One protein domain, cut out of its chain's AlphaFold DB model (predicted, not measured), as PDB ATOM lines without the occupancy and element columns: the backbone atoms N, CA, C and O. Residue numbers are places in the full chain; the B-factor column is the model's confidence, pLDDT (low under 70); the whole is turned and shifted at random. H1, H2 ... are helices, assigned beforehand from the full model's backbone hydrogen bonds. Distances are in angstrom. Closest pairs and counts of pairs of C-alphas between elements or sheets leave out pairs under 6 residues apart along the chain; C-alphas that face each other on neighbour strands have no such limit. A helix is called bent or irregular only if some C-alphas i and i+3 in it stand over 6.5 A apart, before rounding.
ATOM      1  N   HIS A   4      19.756 105.425  19.149       77.94
ATOM      2  CA  HIS A   4      19.445 104.008  18.934       77.94
ATOM      3  C   HIS A   4      20.654 103.184  18.452       77.94
ATOM      4  O   HIS A   4      20.865 102.065  18.918       77.94
ATOM      5  N   ALA A   5      21.474 103.730  17.544       75.06
ATOM      6  CA  ALA A   5      22.659 103.035  17.038       75.06
ATOM      7  C   ALA A   5      23.698 102.812  18.147       75.06
ATOM      8  O   ALA A   5      24.286 101.739  18.240       75.06
ATOM      9  N   VAL A   6      23.874 103.806  19.023       79.38
ATOM     10  CA  VAL A   6      24.806 103.750  20.157       79.38
ATOM     11  C   VAL A   6      24.355 102.704  21.175       79.38
ATOM     12  O   VAL A   6      25.139 101.828  21.536       79.38
ATOM     13  N   THR A   7      23.084 102.728  21.581       86.12
ATOM     14  CA  THR A   7      22.536 101.775  22.558       86.12
ATOM     15  C   THR A   7      22.601 100.333  22.054       86.12
ATOM     16  O   THR A   7      23.005  99.435  22.795       86.12
ATOM     17  N   TYR A   8      22.257 100.098  20.782       82.75
ATOM     18  CA  TYR A   8      22.346  98.772  20.166       82.75
ATOM     19  C   TYR A   8      23.795  98.264  20.114       82.75
ATOM     20  O   TYR A   8      24.078  97.129  20.496       82.75
ATOM     21  N   ASN A   9      24.728  99.122  19.700       85.50
ATOM     22  CA  ASN A   9      26.148  98.791  19.623       85.50
ATOM     23  C   ASN A   9      26.753  98.449  20.986       85.50
ATOM     24  O   ASN A   9      27.443  97.436  21.102       85.50
ATOM     25  N   LEU A  10      26.441  99.234  22.022       83.88
ATOM     26  CA  LEU A  10      26.885  98.972  23.393       83.88
ATOM     27  C   LEU A  10      26.338  97.638  23.916       83.88
ATOM     28  O   LEU A  10      27.092  96.840  24.468       83.88
ATOM     29  N   ARG A  11      25.051  97.355  23.679       88.81
ATOM     30  CA  ARG A  11      24.407  96.102  24.103       88.81
ATOM     31  C   ARG A  11      25.016  94.865  23.438       88.81
ATOM     32  O   ARG A  11      25.116  93.820  24.073       88.81
ATOM     33  N   HIS A  12      25.421  94.976  22.173       86.44
ATOM     34  CA  HIS A  12      25.913  93.850  21.372       86.44
ATOM     35  C   HIS A  12      27.433  93.851  21.147       86.44
ATOM     36  O   HIS A  12      27.920  93.059  20.341       86.44
ATOM     37  N   LYS A  13      28.186  94.721  21.840       83.50
ATOM     38  CA  LYS A  13      29.643  94.898  21.672       83.50
ATOM     39  C   LYS A  13      30.055  95.106  20.204       83.50
ATOM     40  O   LYS A  13      31.066  94.577  19.746       83.50
ATOM     41  N   ARG A  14      29.251  95.864  19.455       77.31
ATOM     42  CA  ARG A  14      29.515  96.246  18.059       77.31
ATOM     43  C   ARG A  14      29.988  97.695  17.985       77.31
ATOM     44  O   ARG A  14      29.778  98.471  18.911       77.31
ATOM     45  N   GLN A  15      30.630  98.061  16.884       68.69
ATOM     46  CA  GLN A  15      31.070  99.429  16.604       68.69
ATOM     47  C   GLN A  15      30.586  99.841  15.206       68.69
ATOM     48  O   GLN A  15      30.410  98.984  14.340       68.69
ATOM     49  N   GLY A  16      30.383 101.143  14.979       71.06
ATOM     50  CA  GLY A  16      29.986 101.695  13.675       71.06
ATOM     51  C   GLY A  16      28.501 102.061  13.559       71.06
ATOM     52  O   GLY A  16      27.790 102.190  14.550       71.06
ATOM     53  N   HIS A  17      28.020 102.302  12.344       68.75
ATOM     54  CA  HIS A  17      26.621 102.669  12.109       68.75
ATOM     55  C   HIS A  17      25.697 101.441  12.160       68.75
ATOM     56  O   HIS A  17      26.083 100.356  11.736       68.75
ATOM     57  N   LEU A  18      24.468 101.619  12.673       69.75
ATOM     58  CA  LEU A  18      23.465 100.544  12.782       69.75
ATOM     59  C   LEU A  18      23.115  99.950  11.409       69.75
ATOM     60  O   LEU A  18      22.950  98.742  11.273       69.75
ATOM     61  N   PHE A  19      23.050 100.816  10.399       65.50
ATOM     62  CA  PHE A  19      23.008 100.436   8.997       65.50
ATOM     63  C   PHE A  19      24.390 100.699   8.398       65.50
ATOM     64  O   PHE A  19      24.933 101.796   8.546       65.50
ATOM     65  N   GLN A  20      24.966  99.688   7.743       58.75
ATOM     66  CA  GLN A  20      26.152  99.859   6.900       58.75
ATOM     67  C   GLN A  20      25.857 100.867   5.774       58.75
ATOM     68  O   GLN A  20      24.696 101.153   5.473       58.75
ATOM     69  N   ASN A  21      26.912 101.416   5.161       53.94
ATOM     70  CA  ASN A  21      26.789 102.305   4.002       53.94
ATOM     71  C   ASN A  21      25.854 101.714   2.931       53.94
ATOM     72  O   ASN A  21      25.684 100.497   2.839       53.94
ATOM     73  N   ARG A  22      25.290 102.581   2.079       57.34
ATOM     74  CA  ARG A  22      24.574 102.136   0.871       57.34
ATOM     75  C   ARG A  22      25.433 101.132   0.097       57.34
ATOM     76  O   ARG A  22      26.659 101.266   0.077       57.34
ATOM     77  N   PHE A  23      24.778 100.157  -0.536       62.91
ATOM     78  CA  PHE A  23      25.434  99.193  -1.418       62.91
ATOM     79  C   PHE A  23      26.379  99.926  -2.380       62.91
ATOM     80  O   PHE A  23      25.976 100.889  -3.039       62.91
ATOM     81  N   LYS A  24      27.649  99.511  -2.404       59.50
ATOM     82  CA  LYS A  24      28.631 100.038  -3.349       59.50
ATOM     83  C   LYS A  24      28.519  99.233  -4.639       59.50
ATOM     84  O   LYS A  24      28.851  98.053  -4.639       59.50
ATOM     85  N   SER A  25      28.089  99.887  -5.711       69.88
ATOM     86  CA  SER A  25      28.216  99.371  -7.075       69.88
ATOM     87  C   SER A  25      29.506  99.925  -7.661       69.88
ATOM     88  O   SER A  25      29.662 101.143  -7.744       69.88
ATOM     89  N   ILE A  26      30.437  99.044  -8.000       73.25
ATOM     90  CA  ILE A  26      31.740  99.400  -8.557       73.25
ATOM     91  C   ILE A  26      31.809  98.767  -9.944       73.25
ATOM     92  O   ILE A  26      31.505  97.583 -10.076       73.25
ATOM     93  N   ILE A  27      32.158  99.556 -10.957       74.88
ATOM     94  CA  ILE A  27      32.371  99.054 -12.320       74.88
ATOM     95  C   ILE A  27      33.740  98.392 -12.345       74.88
ATOM     96  O   ILE A  27      34.687  98.929 -11.777       74.88
ATOM     97  N   VAL A  28      33.846  97.219 -12.953       72.44
ATOM     98  CA  VAL A  28      35.069  96.423 -12.944       72.44
ATOM     99  C   VAL A  28      35.409  96.038 -14.378       72.44
ATOM    100  O   VAL A  28      34.535  95.564 -15.094       72.44
ATOM    101  N   GLU A  29      36.657  96.247 -14.781       72.50
ATOM    102  CA  GLU A  29      37.205  95.759 -16.046       72.50
ATOM    103  C   GLU A  29      37.270  94.225 -15.998       72.50
ATOM    104  O   GLU A  29      37.877  93.649 -15.089       72.50
ATOM    105  N   GLU A  30      36.569  93.566 -16.922       66.19
ATOM    106  CA  GLU A  30      36.129  92.174 -16.769       66.19
ATOM    107  C   GLU A  30      37.280  91.173 -16.605       66.19
ATOM    108  O   GLU A  30      37.335  90.474 -15.592       66.19
ATOM    109  N   GLU A  31      38.211  91.079 -17.551       67.06
ATOM    110  CA  GLU A  31      39.145  89.948 -17.599       67.06
ATOM    111  C   GLU A  31      40.052  89.782 -16.362       67.06
ATOM    112  O   GLU A  31      40.035  88.702 -15.759       67.06
ATOM    113  N   PRO A  32      40.846  90.785 -15.932       66.38
ATOM    114  CA  PRO A  32      41.825  90.575 -14.864       66.38
ATOM    115  C   PRO A  32      41.175  90.484 -13.481       66.38
ATOM    116  O   PRO A  32      41.636  89.754 -12.600       66.38
ATOM    117  N   TYR A  33      40.100  91.240 -13.267       73.00
ATOM    118  CA  TYR A  33      39.509  91.408 -11.946       73.00
ATOM    119  C   TYR A  33      38.422  90.390 -11.640       73.00
ATOM    120  O   TYR A  33      38.234  90.052 -10.469       73.00
ATOM    121  N   PHE A  34      37.712  89.885 -12.650       83.38
ATOM    122  CA  PHE A  34      36.599  88.969 -12.427       83.38
ATOM    123  C   PHE A  34      37.048  87.690 -11.715       83.38
ATOM    124  O   PHE A  34      36.499  87.341 -10.667       83.38
ATOM    125  N   LEU A  35      38.094  87.022 -12.213       86.94
ATOM    126  CA  LEU A  35      38.593  85.784 -11.604       86.94
ATOM    127  C   LEU A  35      39.152  86.020 -10.195       86.94
ATOM    128  O   LEU A  35      38.917  85.226  -9.281       86.94
ATOM    129  N   GLU A  36      39.843  87.141  -9.990       85.56
ATOM    130  CA  GLU A  36      40.349  87.539  -8.677       85.56
ATOM    131  C   GLU A  36      39.223  87.799  -7.673       85.56
ATOM    132  O   GLU A  36      39.299  87.357  -6.522       85.56
ATOM    133  N   LEU A  37      38.148  88.455  -8.111       85.19
ATOM    134  CA  LEU A  37      36.967  88.720  -7.299       85.19
ATOM    135  C   LEU A  37      36.250  87.420  -6.925       85.19
ATOM    136  O   LEU A  37      35.932  87.214  -5.750       85.19
ATOM    137  N   VAL A  38      36.047  86.524  -7.895       90.38
ATOM    138  CA  VAL A  38      35.465  85.193  -7.670       90.38
ATOM    139  C   VAL A  38      36.278  84.438  -6.619       90.38
ATOM    140  O   VAL A  38      35.726  83.963  -5.622       90.38
ATOM    141  N   ARG A  39      37.605  84.384  -6.781       91.50
ATOM    142  CA  ARG A  39      38.500  83.731  -5.822       91.50
ATOM    143  C   ARG A  39      38.447  84.373  -4.443       91.50
ATOM    144  O   ARG A  39      38.382  83.655  -3.448       91.50
ATOM    145  N   TYR A  40      38.458  85.701  -4.371       88.50
ATOM    146  CA  TYR A  40      38.364  86.432  -3.112       88.50
ATOM    147  C   TYR A  40      37.084  86.069  -2.356       88.50
ATOM    148  O   TYR A  40      37.154  85.655  -1.199       88.50
ATOM    149  N   ILE A  41      35.926  86.170  -3.016       90.25
ATOM    150  CA  ILE A  41      34.623  85.876  -2.409       90.25
ATOM    151  C   ILE A  41      34.590  84.433  -1.902       90.25
ATOM    152  O   ILE A  41      34.191  84.190  -0.762       90.25
ATOM    153  N   HIS A  42      35.050  83.487  -2.717       94.25
ATOM    154  CA  HIS A  42      35.013  82.070  -2.383       94.25
ATOM    155  C   HIS A  42      35.990  81.668  -1.279       94.25
ATOM    156  O   HIS A  42      35.649  80.795  -0.488       94.25
ATOM    157  N   LEU A  43      37.150  82.317  -1.159       93.38
ATOM    158  CA  LEU A  43      38.114  82.038  -0.089       93.38
ATOM    159  C   LEU A  43      37.783  82.719   1.243       93.38
ATOM    160  O   LEU A  43      38.368  82.351   2.263       93.38
ATOM    161  N   ASN A  44      36.862  83.688   1.276       92.12
ATOM    162  CA  ASN A  44      36.531  84.420   2.503       92.12
ATOM    163  C   ASN A  44      36.139  83.513   3.686       92.12
ATOM    164  O   ASN A  44      36.657  83.748   4.779       92.12
ATOM    165  N   PRO A  45      35.309  82.460   3.527       93.00
ATOM    166  CA  PRO A  45      34.994  81.552   4.631       93.00
ATOM    167  C   PRO A  45      36.230  80.858   5.214       93.00
ATOM    168  O   PRO A  45      36.308  80.683   6.430       93.00
ATOM    169  N   VAL A  46      37.210  80.505   4.378       92.00
ATOM    170  CA  VAL A  46      38.456  79.875   4.840       92.00
ATOM    171  C   VAL A  46      39.352  80.899   5.532       92.00
ATOM    172  O   VAL A  46      39.810  80.682   6.650       92.00
ATOM    173  N   ARG A  47      39.540  82.071   4.916       88.44
ATOM    174  CA  ARG A  47      40.383  83.153   5.457       88.44
ATOM    175  C   ARG A  47      39.868  83.715   6.784       88.44
ATOM    176  O   ARG A  47      40.665  84.129   7.617       88.44
ATOM    177  N   CYS A  48      38.552  83.709   6.993       88.81
ATOM    178  CA  CYS A  48      37.925  84.113   8.251       88.81
ATOM    179  C   CYS A  48      37.846  82.976   9.289       88.81
ATOM    180  O   CYS A  48      37.278  83.183  10.358       88.81
ATOM    181  N   GLY A  49      38.370  81.782   8.986       90.25
ATOM    182  CA  GLY A  49      38.385  80.636   9.898       90.25
ATOM    183  C   GLY A  49      37.030  79.948  10.107       90.25
ATOM    184  O   GLY A  49      36.895  79.149  11.029       90.25
ATOM    185  N   ILE A  50      36.022  80.237   9.272       93.38
ATOM    186  CA  ILE A  50      34.709  79.560   9.300       93.38
ATOM    187  C   ILE A  50      34.842  78.136   8.742       93.38
ATOM    188  O   ILE A  50      34.185  77.207   9.210       93.38
ATOM    189  N   VAL A  51      35.702  77.969   7.739       94.50
ATOM    190  CA  VAL A  51      36.005  76.699   7.077       94.50
ATOM    191  C   VAL A  51      37.503  76.423   7.217       94.50
ATOM    192  O   VAL A  51      38.306  77.344   7.123       94.50
ATOM    193  N   LYS A  52      37.887  75.166   7.461       91.81
ATOM    194  CA  LYS A  52      39.286  74.800   7.746       91.81
ATOM    195  C   LYS A  52      40.171  74.741   6.500       91.81
ATOM    196  O   LYS A  52      41.327  75.142   6.562       91.81
ATOM    197  N   ASP A  53      39.640  74.226   5.398       92.94
ATOM    198  CA  ASP A  53      40.403  73.876   4.202       92.94
ATOM    199  C   ASP A  53      39.539  73.934   2.929       92.94
ATOM    200  O   ASP A  53      38.340  74.232   2.963       92.94
ATOM    201  N   MET A  54      40.168  73.661   1.783       94.31
ATOM    202  CA  MET A  54      39.499  73.619   0.479       94.31
ATOM    203  C   MET A  54      38.454  72.498   0.386       94.31
ATOM    204  O   MET A  54      37.406  72.697  -0.225       94.31
ATOM    205  N   GLU A  55      38.676  71.347   1.028       94.12
ATOM    206  CA  GLU A  55      37.701  70.247   1.016       94.12
ATOM    207  C   GLU A  55      36.406  70.644   1.741       94.12
ATOM    208  O   GLU A  55      35.297  70.432   1.235       94.12
ATOM    209  N   GLY A  56      36.540  71.277   2.907       94.25
ATOM    210  CA  GLY A  56      35.430  71.865   3.638       94.25
ATOM    211  C   GLY A  56      34.741  72.955   2.825       94.25
ATOM    212  O   GLY A  56      33.511  73.024   2.825       94.25
ATOM    213  N   LEU A  57      35.504  73.764   2.084       95.12
ATOM    214  CA  LEU A  57      34.956  74.843   1.262       95.12
ATOM    215  C   LEU A  57      34.111  74.296   0.107       95.12
ATOM    216  O   LEU A  57      33.013  74.800  -0.130       95.12
ATOM    217  N   ALA A  58      34.569  73.228  -0.552       95.81
ATOM    218  CA  ALA A  58      33.848  72.547  -1.628       95.81
ATOM    219  C   ALA A  58      32.461  72.043  -1.196       95.81
ATOM    220  O   ALA A  58      31.553  71.962  -2.021       95.81
ATOM    221  N   ARG A  59      32.270  71.729   0.091       95.00
ATOM    222  CA  ARG A  59      30.994  71.246   0.650       95.00
ATOM    223  C   ARG A  59      30.218  72.311   1.430       95.00
ATOM    224  O   ARG A  59      29.119  72.032   1.902       95.00
ATOM    225  N   HIS A  60      30.765  73.516   1.593       94.50
ATOM    226  CA  HIS A  60      30.158  74.526   2.451       94.50
ATOM    227  C   HIS A  60      28.905  75.142   1.784       94.50
ATOM    228  O   HIS A  60      29.001  75.696   0.690       94.50
ATOM    229  N   PRO A  61      27.717  75.092   2.417       90.38
ATOM    230  CA  PRO A  61      26.451  75.411   1.745       90.38
ATOM    231  C   PRO A  61      26.248  76.905   1.448       90.38
ATOM    232  O   PRO A  61      25.430  77.250   0.598       90.38
ATOM    233  N   TYR A  62      26.987  77.787   2.129       89.25
ATOM    234  CA  TYR A  62      26.848  79.245   2.024       89.25
ATOM    235  C   TYR A  62      27.892  79.906   1.111       89.25
ATOM    236  O   TYR A  62      28.081  81.118   1.167       89.25
ATOM    237  N   THR A  63      28.587  79.129   0.275       92.00
ATOM    238  CA  THR A  63      29.522  79.656  -0.731       92.00
ATOM    239  C   THR A  63      29.126  79.212  -2.132       92.00
ATOM    240  O   THR A  63      28.749  78.056  -2.344       92.00
ATOM    241  N   GLY A  64      29.280  80.114  -3.105       93.44
ATOM    242  CA  GLY A  64      29.109  79.797  -4.522       93.44
ATOM    243  C   GLY A  64      30.155  78.811  -5.051       93.44
ATOM    244  O   GLY A  64      29.915  78.147  -6.059       93.44
ATOM    245  N   HIS A  65      31.274  78.630  -4.340       95.75
ATOM    246  CA  HIS A  65      32.279  77.624  -4.676       95.75
ATOM    247  C   HIS A  65      31.685  76.206  -4.658       95.75
ATOM    248  O   HIS A  65      31.938  75.434  -5.576       95.75
ATOM    249  N   SER A  66      30.812  75.886  -3.694       96.19
ATOM    250  CA  SER A  66      30.161  74.565  -3.611       96.19
ATOM    251  C   SER A  66      29.272  74.245  -4.821       96.19
ATOM    252  O   SER A  66      29.155  73.084  -5.224       96.19
ATOM    253  N   VAL A  67      28.684  75.282  -5.427       96.31
ATOM    254  CA  VAL A  67      27.853  75.179  -6.631       96.31
ATOM    255  C   VAL A  67      28.721  74.933  -7.862       96.31
ATOM    256  O   VAL A  67      28.441  74.023  -8.639       96.31
ATOM    257  N   ILE A  68      29.839  75.658  -7.996       95.56
ATOM    258  CA  ILE A  68      30.805  75.446  -9.089       95.56
ATOM    259  C   ILE A  68      31.421  74.041  -9.019       95.56
ATOM    260  O   ILE A  68      31.542  73.367 -10.041       95.56
ATOM    261  N   MET A  69      31.719  73.552  -7.810       95.44
ATOM    262  CA  MET A  69      32.216  72.190  -7.576       95.44
ATOM    263  C   MET A  69      31.149  71.097  -7.776       95.44
ATOM    264  O   MET A  69      31.447  69.911  -7.620       95.44
ATOM    265  N   GLY A  70      29.900  71.468  -8.083       93.06
ATOM    266  CA  GLY A  70      28.796  70.533  -8.305       93.06
ATOM    267  C   GLY A  70      28.348  69.778  -7.049       93.06
ATOM    268  O   GLY A  70      27.703  68.740  -7.157       93.06
ATOM    269  N   LYS A  71      28.702  70.260  -5.850       93.38
ATOM    270  CA  LYS A  71      28.280  69.666  -4.568       93.38
ATOM    271  C   LYS A  71      26.913  70.171  -4.117       93.38
ATOM    272  O   LYS A  71      26.271  69.536  -3.284       93.38
ATOM    273  N   ARG A  72      26.469  71.299  -4.674       93.25
ATOM    274  CA  ARG A  72      25.162  71.909  -4.438       93.25
ATOM    275  C   ARG A  72      24.593  72.438  -5.750       93.25
ATOM    276  O   ARG A  72      25.330  72.940  -6.587       93.25
ATOM    277  N   HIS A  73      23.278  72.362  -5.898       91.88
ATOM    278  CA  HIS A  73      22.558  72.984  -7.004       91.88
ATOM    279  C   HIS A  73      21.966  74.329  -6.567       91.88
ATOM    280  O   HIS A  73      21.419  74.427  -5.463       91.88
ATOM    281  N   TYR A  74      22.090  75.363  -7.402       93.19
ATOM    282  CA  TYR A  74      21.505  76.679  -7.144       93.19
ATOM    283  C   TYR A  74      21.309  77.460  -8.449       93.19
ATOM    284  O   TYR A  74      22.255  78.047  -8.965       93.19
ATOM    285  N   ASP A  75      20.076  77.483  -8.953       90.88
ATOM    286  CA  ASP A  75      19.730  78.015 -10.283       90.88
ATOM    287  C   ASP A  75      20.038  79.501 -10.481       90.88
ATOM    288  O   ASP A  75      20.271  79.948 -11.599       90.88
ATOM    289  N   ALA A  76      20.058  80.284  -9.401       92.19
ATOM    290  CA  ALA A  76      20.322  81.718  -9.482       92.19
ATOM    291  C   ALA A  76      21.815  82.065  -9.638       92.19
ATOM    292  O   ALA A  76      22.152  83.242  -9.747       92.19
ATOM    293  N   GLN A  77      22.718  81.078  -9.601       93.44
ATOM    294  CA  GLN A  77      24.148  81.290  -9.809       93.44
ATOM    295  C   GLN A  77      24.575  80.739 -11.168       93.44
ATOM    296  O   GLN A  77      24.610  79.526 -11.372       93.44
ATOM    297  N   ASP A  78      25.002  81.632 -12.057       91.75
ATOM    298  CA  ASP A  78      25.624  81.232 -13.311       91.75
ATOM    299  C   ASP A  78      27.041  80.693 -13.060       91.75
ATOM    300  O   ASP A  78      27.961  81.416 -12.674       91.75
ATOM    301  N   THR A  79      27.216  79.384 -13.245       93.44
ATOM    302  CA  THR A  79      28.529  78.735 -13.148       93.44
ATOM    303  C   THR A  79      29.311  78.765 -14.457       93.44
ATOM    304  O   THR A  79      30.528  78.577 -14.435       93.44
ATOM    305  N   ASN A  80      28.632  78.939 -15.592       92.06
ATOM    306  CA  ASN A  80      29.242  78.823 -16.913       92.06
ATOM    307  C   ASN A  80      30.178  79.997 -17.182       92.06
ATOM    308  O   ASN A  80      31.279  79.758 -17.665       92.06
ATOM    309  N   GLU A  81      29.800  81.210 -16.770       90.25
ATOM    310  CA  GLU A  81      30.660  82.397 -16.882       90.25
ATOM    311  C   GLU A  81      32.025  82.213 -16.209       90.25
ATOM    312  O   GLU A  81      33.064  82.614 -16.731       90.25
ATOM    313  N   VAL A  82      32.063  81.555 -15.050       92.25
ATOM    314  CA  VAL A  82      33.336  81.283 -14.372       92.25
ATOM    315  C   VAL A  82      34.081  80.139 -15.052       92.25
ATOM    316  O   VAL A  82      35.280  80.244 -15.290       92.25
ATOM    317  N   LEU A  83      33.396  79.032 -15.352       93.94
ATOM    318  CA  LEU A  83      34.033  77.811 -15.852       93.94
ATOM    319  C   LEU A  83      34.566  77.946 -17.288       93.94
ATOM    320  O   LEU A  83      35.592  77.335 -17.599       93.94
ATOM    321  N   SER A  84      33.917  78.746 -18.140       93.38
ATOM    322  CA  SER A  84      34.333  78.982 -19.532       93.38
ATOM    323  C   SER A  84      35.727  79.610 -19.628       93.38
ATOM    324  O   SER A  84      36.494  79.268 -20.522       93.38
ATOM    325  N   ARG A  85      36.108  80.438 -18.647       90.88
ATOM    326  CA  ARG A  85      37.423  81.098 -18.561       90.88
ATOM    327  C   ARG A  85      38.586  80.148 -18.239       90.88
ATOM    328  O   ARG A  85      39.740  80.547 -18.351       90.88
ATOM    329  N   PHE A  86      38.307  78.899 -17.852       92.44
ATOM    330  CA  PHE A  86      39.336  77.887 -17.576       92.44
ATOM    331  C   PHE A  86      39.461  76.838 -18.684       92.44
ATOM    332  O   PHE A  86      40.563  76.377 -18.977       92.44
ATOM    333  N   SER A  87      38.339  76.401 -19.261       92.69
ATOM    334  CA  SER A  87      38.306  75.446 -20.374       92.69
ATOM    335  C   SER A  87      36.898  75.357 -20.969       92.69
ATOM    336  O   SER A  87      35.912  75.503 -20.249       92.69
ATOM    337  N   ASP A  88      36.802  74.970 -22.243       90.31
ATOM    338  CA  ASP A  88      35.524  74.652 -22.904       90.31
ATOM    339  C   ASP A  88      34.863  73.379 -22.351       90.31
ATOM    340  O   ASP A  88      33.659  73.159 -22.483       90.31
ATOM    341  N   LYS A  89      35.658  72.482 -21.752       92.38
ATOM    342  CA  LYS A  89      35.178  71.189 -21.253       92.38
ATOM    343  C   LYS A  89      35.019  71.239 -19.744       92.38
ATOM    344  O   LYS A  89      36.016  71.188 -19.029       92.38
ATOM    345  N   ARG A  90      33.775  71.164 -19.260       88.44
ATOM    346  CA  ARG A  90      33.421  71.213 -17.826       88.44
ATOM    347  C   ARG A  90      34.284  70.317 -16.927       88.44
ATOM    348  O   ARG A  90      34.723  70.754 -15.867       88.44
ATOM    349  N   ASN A  91      34.583  69.093 -17.370       90.56
ATOM    350  CA  ASN A  91      35.409  68.140 -16.613       90.56
ATOM    351  C   ASN A  91      36.860  68.613 -16.410       90.56
ATOM    352  O   ASN A  91      37.510  68.180 -15.465       90.56
ATOM    353  N   LYS A  92      37.369  69.482 -17.291       94.31
ATOM    354  CA  LYS A  92      38.679  70.136 -17.164       94.31
ATOM    355  C   LYS A  92      38.576  71.490 -16.460       94.31
ATOM    356  O   LYS A  92      39.476  71.837 -15.702       94.31
ATOM    357  N   SER A  93      37.482  72.220 -16.674       95.06
ATOM    358  CA  SER A  93      37.264  73.541 -16.079       95.06
ATOM    359  C   SER A  93      37.178  73.483 -14.558       95.06
ATOM    360  O   SER A  93      37.790  74.312 -13.898       95.06
ATOM    361  N   ILE A  94      36.469  72.498 -13.991       95.06
ATOM    362  CA  ILE A  94      36.278  72.399 -12.532       95.06
ATOM    363  C   ILE A  94      37.618  72.199 -11.793       95.06
ATOM    364  O   ILE A  94      37.896  72.993 -10.897       95.06
ATOM    365  N   PRO A  95      38.485  71.229 -12.159       95.44
ATOM    366  CA  PRO A  95      39.800  71.090 -11.528       95.44
ATOM    367  C   PRO A  95      40.710  72.310 -11.720       95.44
ATOM    368  O   PRO A  95      41.430  72.686 -10.799       95.44
ATOM    369  N   ALA A  96      40.684  72.938 -12.900       95.88
ATOM    370  CA  ALA A  96      41.488  74.128 -13.178       95.88
ATOM    371  C   ALA A  96      41.045  75.328 -12.326       95.88
ATOM    372  O   ALA A  96      41.878  76.017 -11.736       95.88
ATOM    373  N   TYR A  97      39.732  75.529 -12.205       95.56
ATOM    374  CA  TYR A  97      39.136  76.513 -11.311       95.56
ATOM    375  C   TYR A  97      39.497  76.238  -9.844       95.56
ATOM    376  O   TYR A  97      39.930  77.152  -9.141       95.56
ATOM    377  N   ASP A  98      39.362  74.995  -9.379       95.75
ATOM    378  CA  ASP A  98      39.673  74.632  -7.994       95.75
ATOM    379  C   ASP A  98      41.154  74.872  -7.674       95.75
ATOM    380  O   ASP A  98      41.481  75.508  -6.673       95.75
ATOM    381  N   GLY A  99      42.051  74.489  -8.590       95.12
ATOM    382  CA  GLY A  99      43.480  74.788  -8.495       95.12
ATOM    383  C   GLY A  99      43.775  76.290  -8.447       95.12
ATOM    384  O   GLY A  99      44.585  76.736  -7.633       95.12
ATOM    385  N   PHE A 100      43.082  77.095  -9.256       94.06
ATOM    386  CA  PHE A 100      43.205  78.555  -9.229       94.06
ATOM    387  C   PHE A 100      42.748  79.169  -7.896       94.06
ATOM    388  O   PHE A 100      43.405  80.082  -7.374       94.06
ATOM    389  N   VAL A 101      41.647  78.670  -7.323       94.19
ATOM    390  CA  VAL A 101      41.156  79.112  -6.010       94.19
ATOM    391  C   VAL A 101      42.126  78.681  -4.911       94.19
ATOM    392  O   VAL A 101      42.534  79.518  -4.107       94.19
ATOM    393  N   ALA A 102      42.568  77.422  -4.916       93.69
ATOM    394  CA  ALA A 102      43.529  76.885  -3.956       93.69
ATOM    395  C   ALA A 102      44.871  77.639  -3.987       93.69
ATOM    396  O   ALA A 102      45.435  77.934  -2.934       93.69
ATOM    397  N   ALA A 103      45.347  78.051  -5.166       91.44
ATOM    398  CA  ALA A 103      46.555  78.869  -5.296       91.44
ATOM    399  C   ALA A 103      46.453  80.221  -4.559       91.44
ATOM    400  O   ALA A 103      47.470  80.789  -4.158       91.44
ATOM    401  N   GLY A 104      45.237  80.730  -4.336       87.94
ATOM    402  CA  GLY A 104      44.986  81.954  -3.573       87.94
ATOM    403  C   GLY A 104      44.936  81.772  -2.053       87.94
ATOM    404  O   GLY A 104      44.856  82.773  -1.338       87.94
ATOM    405  N   LEU A 105      44.977  80.540  -1.533       84.75
ATOM    406  CA  LEU A 105      44.824  80.251  -0.099       84.75
ATOM    407  C   LEU A 105      45.924  80.921   0.739       84.75
ATOM    408  O   LEU A 105      45.642  81.558   1.752       84.75
TER     409      LEU A 105
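What this domain is: This is residues 4 to 105 of the 242 residues of the protein "DnaA-like protein" of Geobacter sp. DSM 2909 (UniProt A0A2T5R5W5). Picture a small head of helices, H2 to H6, from which a long open arm, residues 13 to 29, leads away to one short helix, H1, that packs on no other helix. In the head the long, kinked H2 runs along one side, and the short H3, H4 and H5 gather with H6 on the other, the last part of H6 meeting H2 at a steep angle. The printed part has 102 residues with six named helices, H1 to H6 in order along the chain, and no named strand; the class is all helix. The whole is loose, with a radius of gyration of the C-alphas of 17.1 A, and elongated, spanning 55 by 32 by 27 A; the arm with H1 makes the length.

How they stand to each other: Begin with H2, residues 30 to 47, the longest helix, and look near residue 41 for its kink of 31 degrees. It is irregular: C-alphas 42 and 45 are 7.0 A apart. With residues 39 to 43 alone, H2 touches H6, residues 90 to 103, which meets it with residues 100 to 101 alone; the closest C-alphas, those of Arg 39 and Val 101, are 5.3 A apart. The two run the same way at a steep tilt of 66 degrees. Farther along, residues 43 to 46 of H2 touch H3, residues 54 to 59, where the closest C-alphas, those of Val 46 and Leu 57, are 7.1 A apart; the lines are about perpendicular, at 89 degrees. From H3 go on to H4, residues 64 to 68: the two touch only at the corner by their link, with the C-alphas of Ala 58 and Ser 66 closest at 4.6 A. H4 is close to H2 but not clearly touching, with the C-alphas of His 42 and His 65 closest at 5.7 A. H5, residues 80 to 84, touches H6, and the closest C-alphas, those of Leu 83 and Ser 93, are 5.4 A apart. H3 and H5 are apart. H1, residues 4 to 12, is apart from H2, H3, H4, H5 and H6. Look at the backbone O and N atoms: every O i to N i+4 pair is within hydrogen-bond range in H1, H3, H4 and H5, against 10 of 14 in H2 and 9 of 10 in H6.

Where its parts are: Find C-alpha 30 at (36.129, 92.174, -16.769); from there H2 runs 24.4 A to C-alpha 47 at (40.383, 83.153, 5.457). H6, residues 90 to 103, covers 19.7 A and ends with C-alpha 103 at (46.555, 78.869, -5.296). Go back to C-alpha 4 at (19.445, 104.008, 18.934), where H1 begins; it measures 12.3 A to C-alpha 12. The other three are short: H3, residues 54 to 59, H4, residues 64 to 68, and H5, residues 80 to 84.

The domain as a whole: The two C-alphas farthest apart are those of Thr 7 in H1 and Lys 89, 54.9 A from each other. The printed part has no cut. The links from H1 to H2, 17 residues, and from H4 to H5, 11 residues, are long; H3 to H4 and H5 to H6 are tight, and H2 to H3 is short. In the first long link, residues 20 to 27 stand free. Read the B-factor column for the model's confidence: pLDDT is under 70 at residue 15 and residues 17 to 25, in that link, and at residues 30 to 32, which belong to H2, against a mean of 86.5 for the printed part.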